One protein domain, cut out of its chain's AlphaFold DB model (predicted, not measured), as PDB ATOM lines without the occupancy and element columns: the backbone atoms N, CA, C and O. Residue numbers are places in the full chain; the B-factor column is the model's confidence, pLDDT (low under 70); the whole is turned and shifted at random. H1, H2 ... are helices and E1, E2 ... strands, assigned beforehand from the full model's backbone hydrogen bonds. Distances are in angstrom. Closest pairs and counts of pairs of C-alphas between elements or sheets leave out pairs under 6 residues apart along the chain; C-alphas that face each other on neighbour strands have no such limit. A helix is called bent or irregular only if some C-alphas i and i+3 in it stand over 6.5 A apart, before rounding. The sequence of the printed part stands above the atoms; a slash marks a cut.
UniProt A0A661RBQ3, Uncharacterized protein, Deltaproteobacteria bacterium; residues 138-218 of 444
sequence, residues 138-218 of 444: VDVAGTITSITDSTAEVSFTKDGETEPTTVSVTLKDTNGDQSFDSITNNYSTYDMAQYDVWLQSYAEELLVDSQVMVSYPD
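Overview. This is residues 138 to 218 of the 444 residues of an uncharacterized protein of Deltaproteobacteria bacterium (UniProt A0A661RBQ3). One antiparallel sheet of six strands is curled into a small, nearly closed barrel: E4, E3 and E2 on one side face E6 and E5 on the other, E1 is the hinge, and the edge strands E4 and E5 come near each other. The short helix H1, in the stretch from E4 to E5, only grazes the sheet, and the turns round Gly 160 and Gly 176 lie at the two far ends of the long axis. The printed part has 81 residues, with six named strands and one named helix in the order E1, E2, E3, E4, H1, E5, E6; the sheet's order is E4, E3, E2, E1, E6, E5, and the class is mostly strand. The whole is compact, with a radius of gyration of the C-alphas of 12.2 A, yet elongated, spanning 40 by 24 by 18 A.

Along the chain. E1, residues 138 to 148, is the longest strand, 27.3 A from C-alpha 138 at (30.348, 82.482, 11.702) to C-alpha 148 at (52.914, 69.707, 20.236), and it bends by 62 degrees at residue 141. E2 is residues 151 to 156, 16.6 A; E3 is residues 165 to 172, 22.7 A; E4 is residues 182 to 184, 6.8 A. E6, residues 211 to 217, measures 20.2 A and ends with C-alpha 217 at (27.710, 77.491, 14.640). E5 is residues 196 to 199, 10.5 A, and H1 is residues 190 to 193, 5.0 A.

Arrangement. The sheet is a folded sheet, bent back on itself into two leaves, and strongly twisted. E1, E2, E3 and E4 form a meander, each strand the antiparallel neighbour of the one before. E1 and E2 are a hairpin, with N 145 and O 153 2.8 A apart. E3 pairs with E2 over residues 165 to 170, N 154 and O 167 being 2.8 A apart, and, staggered, with E4 over residues 170 to 172, where N 184 and O 170 are 2.8 A apart. On the other side of E1 from E2 is E6, with N 140 and O 214 2.9 A apart. E6 and E5 are a hairpin at 160 degrees, with N 213 and O 198 2.8 A apart. Between the edge strands E4 and E5 the closest C-alphas, those of Ile 183 and Trp 198, are 6.3 A apart. E3 and E6 are apart. H1 only grazes the sheet, with residues 191 to 193; its closest C-alpha to E3 is that of Met 192, 6.6 A from that of Val 167. H1 is too short for an O i to N i+4 pair; its one O i to N i+3 pair is within hydrogen-bond range.

Size, cuts and confidence. The two C-alphas farthest apart, those of Gly 160 and Gly 176, are 40.4 A apart. The printed part has no cut, and its first and last C-alphas are 5.5 A apart. The link from E5 to E6, 11 residues, is long. The mean pLDDT of the printed part is 94.5, and no printed residue is under 70.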
ATOM      1  N   VAL A 138      29.596  81.233  11.628       94.69
ATOM      2  CA  VAL A 138      30.348  82.482  11.702       94.69
ATOM      3  C   VAL A 138      31.824  82.171  11.512       94.69
ATOM      4  O   VAL A 138      32.398  81.382  12.260       94.69
ATOM      5  N   ASP A 139      32.436  82.845  10.542       96.50
ATOM      6  CA  ASP A 139      33.862  82.723  10.261       96.50
ATOM      7  C   ASP A 139      34.642  83.836  10.965       96.50
ATOM      8  O   ASP A 139      34.385  85.028  10.767       96.50
ATOM      9  N   VAL A 140      35.655  83.456  11.739       97.38
ATOM     10  CA  VAL A 140      36.567  84.386  12.411       97.38
ATOM     11  C   VAL A 140      38.021  84.018  12.149       97.38
ATOM     12  O   VAL A 140      38.371  82.861  11.914       97.38
ATOM     13  N   ALA A 141      38.895  85.023  12.182       98.00
ATOM     14  CA  ALA A 141      40.329  84.784  12.108       98.00
ATOM     15  C   ALA A 141      40.827  84.174  13.426       98.00
ATOM     16  O   ALA A 141      40.498  84.657  14.512       98.00
ATOM     17  N   GLY A 142      41.653  83.138  13.314       97.75
ATOM     18  CA  GLY A 142      42.345  82.499  14.424       97.75
ATOM     19  C   GLY A 142      43.852  82.448  14.198       97.75
ATOM     20  O   GLY A 142      44.374  82.799  13.137       97.75
ATOM     21  N   THR A 143      44.584  82.016  15.215       98.06
ATOM     22  CA  THR A 143      46.040  81.861  15.145       98.06
ATOM     23  C   THR A 143      46.478  80.599  15.875       98.06
ATOM     24  O   THR A 143      46.006  80.325  16.978       98.06
ATOM     25  N   ILE A 144      47.403  79.839  15.280       98.06
ATOM     26  CA  ILE A 144      48.046  78.705  15.954       98.06
ATOM     27  C   ILE A 144      48.937  79.238  17.084       98.06
ATOM     28  O   ILE A 144      49.939  79.899  16.820       98.06
ATOM     29  N   THR A 145      48.607  78.939  18.340       98.38
ATOM     30  CA  THR A 145      49.352  79.428  19.516       98.38
ATOM     31  C   THR A 145      50.396  78.444  20.028       98.38
ATOM     32  O   THR A 145      51.369  78.847  20.665       98.38
ATOM     33  N   SER A 146      50.215  77.151  19.766       97.94
ATOM     34  CA  SER A 146      51.196  76.120  20.108       97.94
ATOM     35  C   SER A 146      51.047  74.900  19.216       97.94
ATOM     36  O   SER A 146      49.934  74.553  18.840       97.94
ATOM     37  N   ILE A 147      52.164  74.229  18.942       97.31
ATOM     38  CA  ILE A 147      52.222  72.935  18.256       97.31
ATOM     39  C   ILE A 147      52.927  71.956  19.196       97.31
ATOM     40  O   ILE A 147      53.983  72.279  19.742       97.31
ATOM     41  N   THR A 148      52.332  70.789  19.431       96.56
ATOM     42  CA  THR A 148      52.914  69.707  20.236       96.56
ATOM     43  C   THR A 148      52.682  68.389  19.516       96.56
ATOM     44  O   THR A 148      51.543  67.996  19.299       96.56
ATOM     45  N   ASP A 149      53.761  67.705  19.142       94.31
ATOM     46  CA  ASP A 149      53.698  66.509  18.299       94.31
ATOM     47  C   ASP A 149      52.846  66.767  17.043       94.31
ATOM     48  O   ASP A 149      53.153  67.684  16.290       94.31
ATOM     49  N   SER A 150      51.783  65.992  16.824       95.00
ATOM     50  CA  SER A 150      50.846  66.146  15.708       95.00
ATOM     51  C   SER A 150      49.565  66.898  16.085       95.00
ATOM     52  O   SER A 150      48.530  66.676  15.458       95.00
ATOM     53  N   THR A 151      49.581  67.734  17.124       96.62
ATOM     54  CA  THR A 151      48.436  68.576  17.499       96.62
ATOM     55  C   THR A 151      48.820  70.046  17.586       96.62
ATOM     56  O   THR A 151      49.978  70.403  17.823       96.62
ATOM     57  N   ALA A 152      47.834  70.915  17.386       97.38
ATOM     58  CA  ALA A 152      47.982  72.352  17.545       97.38
ATOM     59  C   ALA A 152      46.813  72.948  18.321       97.38
ATOM     60  O   ALA A 152      45.672  72.531  18.150       97.38
ATOM     61  N   GLU A 153      47.107  73.966  19.124       98.06
ATOM     62  CA  GLU A 153      46.090  74.809  19.748       98.06
ATOM     63  C   GLU A 153      45.887  76.057  18.893       98.06
ATOM     64  O   GLU A 153      46.853  76.730  18.516       98.06
ATOM     65  N   VAL A 154      44.629  76.363  18.603       98.06
ATOM     66  CA  VAL A 154      44.197  77.513  17.814       98.06
ATOM     67  C   VAL A 154      43.404  78.440  18.714       98.06
ATOM     68  O   VAL A 154      42.406  78.027  19.298       98.06
ATOM     69  N   SER A 155      43.837  79.694  18.809       98.12
ATOM     70  CA  SER A 155      43.143  80.729  19.570       98.12
ATOM     71  C   SER A 155      42.432  81.707  18.643       98.12
ATOM     72  O   SER A 155      42.994  82.144  17.636       98.12
ATOM     73  N   PHE A 156      41.196  82.051  18.986       97.88
ATOM     74  CA  PHE A 156      40.346  82.996  18.264       97.88
ATOM     75  C   PHE A 156      39.370  83.661  19.242       97.88
ATOM     76  O   PHE A 156      39.189  83.195  20.363       97.88
ATOM     77  N   THR A 157      38.722  84.749  18.837       97.62
ATOM     78  CA  THR A 157      37.673  85.398  19.635       97.62
ATOM     79  C   THR A 157      36.369  85.321  18.859       97.62
ATOM     80  O   THR A 157      36.314  85.772  17.715       97.62
ATOM     81  N   LYS A 158      35.338  84.726  19.468       95.38
ATOM     82  CA  LYS A 158      33.997  84.654  18.880       95.38
ATOM     83  C   LYS A 158      33.413  86.057  18.726       95.38
ATOM     84  O   LYS A 158      33.706  86.947  19.526       95.38
ATOM     85  N   ASP A 159      32.581  86.257  17.710       92.12
ATOM     86  CA  ASP A 159      31.905  87.538  17.509       92.12
ATOM     87  C   ASP A 159      31.080  87.927  18.748       92.12
ATOM     88  O   ASP A 159      30.338  87.122  19.308       92.12
ATOM     89  N   GLY A 160      31.253  89.165  19.209       90.69
ATOM     90  CA  GLY A 160      30.626  89.680  20.430       90.69
ATOM     91  C   GLY A 160      31.277  89.269  21.762       90.69
ATOM     92  O   GLY A 160      30.910  89.839  22.792       90.69
ATOM     93  N   GLU A 161      32.255  88.360  21.774       95.06
ATOM     94  CA  GLU A 161      32.991  87.975  22.986       95.06
ATOM     95  C   GLU A 161      34.283  88.792  23.169       95.06
ATOM     96  O   GLU A 161      34.840  89.353  22.224       95.06
ATOM     97  N   THR A 162      34.765  88.901  24.412       94.12
ATOM     98  CA  THR A 162      36.019  89.616  24.736       94.12
ATOM     99  C   THR A 162      37.174  88.694  25.093       94.12
ATOM    100  O   THR A 162      38.328  89.103  24.988       94.12
ATOM    101  N   GLU A 163      36.875  87.479  25.544       96.75
ATOM    102  CA  GLU A 163      37.882  86.496  25.927       96.75
ATOM    103  C   GLU A 163      38.162  85.553  24.750       96.75
ATOM    104  O   GLU A 163      37.243  85.209  24.003       96.75
ATOM    105  N   PRO A 164      39.421  85.141  24.540       96.81
ATOM    106  CA  PRO A 164      39.745  84.181  23.500       96.81
ATOM    107  C   PRO A 164      39.217  82.784  23.853       96.81
ATOM    108  O   PRO A 164      39.338  82.319  24.986       96.81
ATOM    109  N   THR A 165      38.691  82.097  22.846       96.69
ATOM    110  CA  THR A 165      38.435  80.656  22.844       96.69
ATOM    111  C   THR A 165      39.660  79.934  22.282       96.69
ATOM    112  O   THR A 165      40.366  80.469  21.421       96.69
ATOM    113  N   THR A 166      39.911  78.716  22.765       96.88
ATOM    114  CA  THR A 166      40.964  77.839  22.246       96.88
ATOM    115  C   THR A 166      40.372  76.500  21.836       96.88
ATOM    116  O   THR A 166      39.575  75.928  22.578       96.88
ATOM    117  N   VAL A 167      40.782  75.999  20.672       96.62
ATOM    118  CA  VAL A 167      40.414  74.672  20.160       96.62
ATOM    119  C   VAL A 167      41.660  73.899  19.751       96.62
ATOM    120  O   VAL A 167      42.643  74.487  19.300       96.62
ATOM    121  N   SER A 168      41.604  72.577  19.889       96.56
ATOM    122  CA  SER A 168      42.707  71.685  19.535       96.56
ATOM    123  C   SER A 168      42.431  71.002  18.200       96.56
ATOM    124  O   SER A 168      41.358  70.426  18.014       96.56
ATOM    125  N   VAL A 169      43.398  71.028  17.286       96.12
ATOM    126  CA  VAL A 169      43.323  70.392  15.962       96.12
ATOM    127  C   VAL A 169      44.448  69.379  15.778       96.12
ATOM    128  O   VAL A 169      45.497  69.467  16.416       96.12
ATOM    129  N   THR A 170      44.248  68.414  14.881       95.25
ATOM    130  CA  THR A 170      45.307  67.484  14.469       95.25
ATOM    131  C   THR A 170      46.033  68.040  13.254       95.25
ATOM    132  O   THR A 170      45.405  68.502  12.303       95.25
ATOM    133  N   LEU A 171      47.356  67.963  13.264       95.62
ATOM    134  CA  LEU A 171      48.207  68.321  12.142       95.62
ATOM    135  C   LEU A 171      48.633  67.069  11.373       95.62
ATOM    136  O   LEU A 171      48.891  66.021  11.971       95.62
ATOM    137  N   LYS A 172      48.737  67.174  10.048       94.31
ATOM    138  CA  LYS A 172      49.232  66.093   9.188       94.31
ATOM    139  C   LYS A 172      50.333  66.596   8.261       94.31
ATOM    140  O   LYS A 172      50.240  67.688   7.710       94.31
ATOM    141  N   ASP A 173      51.364  65.769   8.131       94.19
ATOM    142  CA  ASP A 173      52.402  65.875   7.108       94.19
ATOM    143  C   ASP A 173      51.924  65.075   5.892       94.19
ATOM    144  O   ASP A 173      51.916  63.839   5.899       94.19
ATOM    145  N   THR A 174      51.424  65.782   4.883       92.00
ATOM    146  CA  THR A 174      50.824  65.176   3.690       92.00
ATOM    147  C   THR A 174      51.879  64.830   2.645       92.00
ATOM    148  O   THR A 174      51.679  63.915   1.840       92.00
ATOM    149  N   ASN A 175      52.999  65.555   2.630       90.00
ATOM    150  CA  ASN A 175      54.023  65.455   1.594       90.00
ATOM    151  C   ASN A 175      55.229  64.570   2.004       90.00
ATOM    152  O   ASN A 175      56.016  64.164   1.142       90.00
ATOM    153  N   GLY A 176      55.328  64.203   3.286       91.50
ATOM    154  CA  GLY A 176      56.339  63.317   3.856       91.50
ATOM    155  C   GLY A 176      57.691  63.980   4.135       91.50
ATOM    156  O   GLY A 176      58.693  63.266   4.267       91.50
ATOM    157  N   ASP A 177      57.762  65.310   4.177       93.94
ATOM    158  CA  ASP A 177      58.989  66.067   4.434       93.94
ATOM    159  C   ASP A 177      59.284  66.293   5.927       93.94
ATOM    160  O   ASP A 177      60.318  66.880   6.261       93.94
ATOM    161  N   GLN A 178      58.459  65.720   6.813       91.25
ATOM    162  CA  GLN A 178      58.492  65.857   8.274       91.25
ATOM    163  C   GLN A 178      58.047  67.233   8.782       91.25
ATOM    164  O   GLN A 178      58.266  67.543   9.957       91.25
ATOM    165  N   SER A 179      57.406  68.037   7.935       91.75
ATOM    166  CA  SER A 179      56.717  69.266   8.311       91.75
ATOM    167  C   SER A 179      55.203  69.094   8.167       91.75
ATOM    168  O   SER A 179      54.708  68.345   7.328       91.75
ATOM    169  N   PHE A 180      54.438  69.739   9.047       94.31
ATOM    170  CA  PHE A 180      52.982  69.688   8.961       94.31
ATOM    171  C   PHE A 180      52.491  70.706   7.939       94.31
ATOM    172  O   PHE A 180      52.823  71.882   8.053       94.31
ATOM    173  N   ASP A 181      51.656  70.277   7.000       91.06
ATOM    174  CA  ASP A 181      51.147  71.112   5.905       91.06
ATOM    175  C   ASP A 181      49.612  71.102   5.804       91.06
ATOM    176  O   ASP A 181      49.027  71.806   4.978       91.06
ATOM    177  N   SER A 182      48.930  70.343   6.669       92.75
ATOM    178  CA  SER A 182      47.468  70.299   6.713       92.75
ATOM    179  C   SER A 182      46.900  70.197   8.129       92.75
ATOM    180  O   SER A 182      47.536  69.694   9.060       92.75
ATOM    181  N   ILE A 183      45.668  70.690   8.269       95.19
ATOM    182  CA  ILE A 183      44.875  70.678   9.499       95.19
ATOM    183  C   ILE A 183      43.740  69.661   9.341       95.19
ATOM    184  O   ILE A 183      43.177  69.487   8.262       95.19
ATOM    185  N   THR A 184      43.416  68.945  10.413       92.69
ATOM    186  CA  THR A 184      42.239  68.082  10.531       92.69
ATOM    187  C   THR A 184      41.507  68.420  11.829       92.69
ATOM    188  O   THR A 184      42.120  68.427  12.900       92.69
ATOM    189  N   ASN A 185      40.198  68.664  11.732       90.75
ATOM    190  CA  ASN A 185      39.349  68.983  12.880       90.75
ATOM    191  C   ASN A 185      39.277  67.831  13.885       90.75
ATOM    192  O   ASN A 185      39.451  66.656  13.543       90.75
ATOM    193  N   ASN A 186      39.012  68.184  15.140       90.31
ATOM    194  CA  ASN A 186      38.925  67.241  16.241       90.31
ATOM    195  C   ASN A 186      37.463  66.933  16.579       90.31
ATOM    196  O   ASN A 186      36.771  67.742  17.184       90.31
ATOM    197  N   TYR A 187      37.035  65.716  16.250       89.31
ATOM    198  CA  TYR A 187      35.675  65.234  16.493       89.31
ATOM    199  C   TYR A 187      35.551  64.354  17.749       89.31
ATOM    200  O   TYR A 187      34.683  63.491  17.819       89.31
ATOM    201  N   SER A 188      36.450  64.495  18.729       89.50
ATOM    202  CA  SER A 188      36.451  63.633  19.927       89.50
ATOM    203  C   SER A 188      35.355  63.957  20.946       89.50
ATOM    204  O   SER A 188      35.015  63.102  21.761       89.50
ATOM    205  N   THR A 189      34.824  65.180  20.925       91.50
ATOM    206  CA  THR A 189      33.737  65.647  21.796       91.50
ATOM    207  C   THR A 189      32.850  66.615  21.021       91.50
ATOM    208  O   THR A 189      33.332  67.241  20.075       91.50
ATOM    209  N   TYR A 190      31.592  66.768  21.443       90.94
ATOM    210  CA  TYR A 190      30.657  67.716  20.832       90.94
ATOM    211  C   TYR A 190      31.221  69.141  20.815       90.94
ATOM    212  O   TYR A 190      31.309  69.751  19.753       90.94
ATOM    213  N   ASP A 191      31.715  69.622  21.962       91.69
ATOM    214  CA  ASP A 191      32.289  70.966  22.092       91.69
ATOM    215  C   ASP A 191      33.418  71.219  21.086       91.69
ATOM    216  O   ASP A 191      33.494  72.299  20.516       91.69
ATOM    217  N   MET A 192      34.297  70.241  20.842       91.44
ATOM    218  CA  MET A 192      35.391  70.393  19.873       91.44
ATOM    219  C   MET A 192      34.917  70.281  18.423       91.44
ATOM    220  O   MET A 192      35.437  70.972  17.550       91.44
ATOM    221  N   ALA A 193      33.932  69.421  18.179       91.00
ATOM    222  CA  ALA A 193      33.420  69.116  16.852       91.00
ATOM    223  C   ALA A 193      32.628  70.276  16.222       91.00
ATOM    224  O   ALA A 193      32.461  70.305  15.006       91.00
ATOM    225  N   GLN A 194      32.199  71.253  17.026       92.38
ATOM    226  CA  GLN A 194      31.563  72.486  16.555       92.38
ATOM    227  C   GLN A 194      32.494  73.405  15.750       92.38
ATOM    228  O   GLN A 194      32.013  74.362  15.151       92.38
ATOM    229  N   TYR A 195      33.808  73.174  15.755       94.69
ATOM    230  CA  TYR A 195      34.766  74.075  15.118       94.69
ATOM    231  C   TYR A 195      35.388  73.443  13.875       94.69
ATOM    232  O   TYR A 195      36.046  72.403  13.954       94.69
ATOM    233  N   ASP A 196      35.238  74.121  12.739       93.88
ATOM    234  CA  ASP A 196      35.973  73.816  11.514       93.88
ATOM    235  C   ASP A 196      37.138  74.796  11.360       93.88
ATOM    236  O   ASP A 196      36.951  76.014  11.401       93.88
ATOM    237  N   VAL A 197      38.356  74.271  11.231       95.81
ATOM    238  CA  VAL A 197      39.582  75.059  11.153       95.81
ATOM    239  C   VAL A 197      40.326  74.751   9.863       95.81
ATOM    240  O   VAL A 197      40.771  73.626   9.628       95.81
ATOM    241  N   TRP A 198      40.574  75.786   9.065       95.56
ATOM    242  CA  TRP A 198      41.359  75.673   7.838       95.56
ATOM    243  C   TRP A 198      42.332  76.834   7.664       95.56
ATOM    244  O   TRP A 198      42.257  77.873   8.319       95.56
ATOM    245  N   LEU A 199      43.287  76.663   6.754       93.50
ATOM    246  CA  LEU A 199      44.281  77.691   6.479       93.50
ATOM    247  C   LEU A 199      43.675  78.864   5.718       93.50
ATOM    248  O   LEU A 199      43.057  78.684   4.670       93.50
ATOM    249  N   GLN A 200      43.934  80.084   6.193       90.50
ATOM    250  CA  GLN A 200      43.492  81.296   5.498       90.50
ATOM    251  C   GLN A 200      44.206  81.474   4.144       90.50
ATOM    252  O   GLN A 200      43.662  82.050   3.202       90.50
ATOM    253  N   SER A 201      45.432  80.966   4.036       89.75
ATOM    254  CA  SER A 201      46.221  80.928   2.809       89.75
ATOM    255  C   SER A 201      47.116  79.698   2.800       89.75
ATOM    256  O   SER A 201      47.535  79.245   3.861       89.75
ATOM    257  N   TYR A 202      47.457  79.203   1.609       89.69
ATOM    258  CA  TYR A 202      48.415  78.108   1.454       89.69
ATOM    259  C   TYR A 202      49.713  78.377   2.232       89.69
ATOM    260  O   TYR A 202      50.286  79.465   2.125       89.69
ATOM    261  N   ALA A 203      50.167  77.373   2.976       88.06
ATOM    262  CA  ALA A 203      51.431  77.366   3.693       88.06
ATOM    263  C   ALA A 203      52.166  76.061   3.363       88.06
ATOM    264  O   ALA A 203      51.546  75.000   3.349       88.06
ATOM    265  N   GLU A 204      53.466  76.150   3.077       89.69
ATOM    266  CA  GLU A 204      54.315  74.962   2.892       89.69
ATOM    267  C   GLU A 204      54.569  74.247   4.227       89.69
ATOM    268  O   GLU A 204      54.718  73.035   4.245       89.69
ATOM    269  N   GLU A 205      54.572  74.995   5.334       94.44
ATOM    270  CA  GLU A 205      54.761  74.494   6.696       94.44
ATOM    271  C   GLU A 205      53.862  75.279   7.665       94.44
ATOM    272  O   GLU A 205      53.752  76.507   7.585       94.44
ATOM    273  N   LEU A 206      53.237  74.568   8.602       93.69
ATOM    274  CA  LEU A 206      52.450  75.122   9.696       93.69
ATOM    275  C   LEU A 206      53.338  75.435  10.894       93.69
ATOM    276  O   LEU A 206      53.900  74.549  11.534       93.69
ATOM    277  N   LEU A 207      53.412  76.720  11.232       96.31
ATOM    278  CA  LEU A 207      54.183  77.240  12.356       96.31
ATOM    279  C   LEU A 207      53.271  77.858  13.421       96.31
ATOM    280  O   LEU A 207      52.129  78.237  13.144       96.31
ATOM    281  N   VAL A 208      53.799  78.040  14.632       97.12
ATOM    282  CA  VAL A 208      53.201  78.975  15.599       97.12
ATOM    283  C   VAL A 208      53.070  80.351  14.935       97.12
ATOM    284  O   VAL A 208      53.924  80.741  14.141       97.12
ATOM    285  N   ASP A 209      51.980  81.051  15.236       96.81
ATOM    286  CA  ASP A 209      51.538  82.309  14.625       96.81
ATOM    287  C   ASP A 209      50.944  82.194  13.203       96.81
ATOM    288  O   ASP A 209      50.501  83.202  12.635       96.81
ATOM    289  N   SER A 210      50.849  80.982  12.632       96.31
ATOM    290  CA  SER A 210      50.139  80.773  11.359       96.31
ATOM    291  C   SER A 210      48.680  81.203  11.475       96.31
ATOM    292  O   SER A 210      47.993  80.872  12.447       96.31
ATOM    293  N   GLN A 211      48.214  81.942  10.468       97.69
ATOM    294  CA  GLN A 211      46.846  82.446  10.402       97.69
ATOM    295  C   GLN A 211      45.910  81.375   9.848       97.69
ATOM    296  O   GLN A 211      46.162  80.779   8.797       97.69
ATOM    297  N   VAL A 212      44.813  81.160  10.559       97.56
ATOM    298  CA  VAL A 212      43.768  80.202  10.196       97.56
ATOM    299  C   VAL A 212      42.420  80.904  10.186       97.56
ATOM    300  O   VAL A 212      42.252  81.978  10.765       97.56
ATOM    301  N   MET A 213      41.459  80.289   9.519       97.75
ATOM    302  CA  MET A 213      40.051  80.603   9.679       97.75
ATOM    303  C   MET A 213      39.428  79.555  10.588       97.75
ATOM    304  O   MET A 213      39.757  78.373  10.486       97.75
ATOM    305  N   VAL A 214      38.560  80.014  11.482       97.38
ATOM    306  CA  VAL A 214      37.746  79.168  12.348       97.38
ATOM    307  C   VAL A 214      36.287  79.471  12.042       97.38
ATOM    308  O   VAL A 214      35.869  80.623  12.159       97.38
ATOM    309  N   SER A 215      35.535  78.445  11.665       95.38
ATOM    310  CA  SER A 215      34.082  78.479  11.522       95.38
ATOM    311  C   SER A 215      33.437  77.749  12.684       95.38
ATOM    312  O   SER A 215      33.930  76.706  13.115       95.38
ATOM    313  N   TYR A 216      32.349  78.305  13.204       94.50
ATOM    314  CA  TYR A 216      31.549  77.690  14.259       94.50
ATOM    315  C   TYR A 216      30.063  78.031  14.089       94.50
ATOM    316  O   TYR A 216      29.755  79.056  13.471       94.50
ATOM    317  N   PRO A 217      29.140  77.213  14.632       91.56
ATOM    318  CA  PRO A 217      27.710  77.491  14.640       91.56
ATOM    319  C   PRO A 217      27.378  78.915  15.085       91.56
ATOM    320  O   PRO A 217      27.807  79.355  16.153       91.56
ATOM    321  N   ASP A 218      26.589  79.632  14.287       91.88
ATOM    322  CA  ASP A 218      26.042  80.925  14.685       91.88
ATOM    323  C   ASP A 218      25.133  80.707  15.912       91.88
ATOM    324  O   ASP A 218      24.111  80.023  15.800       91.88
TER     325      ASP A 218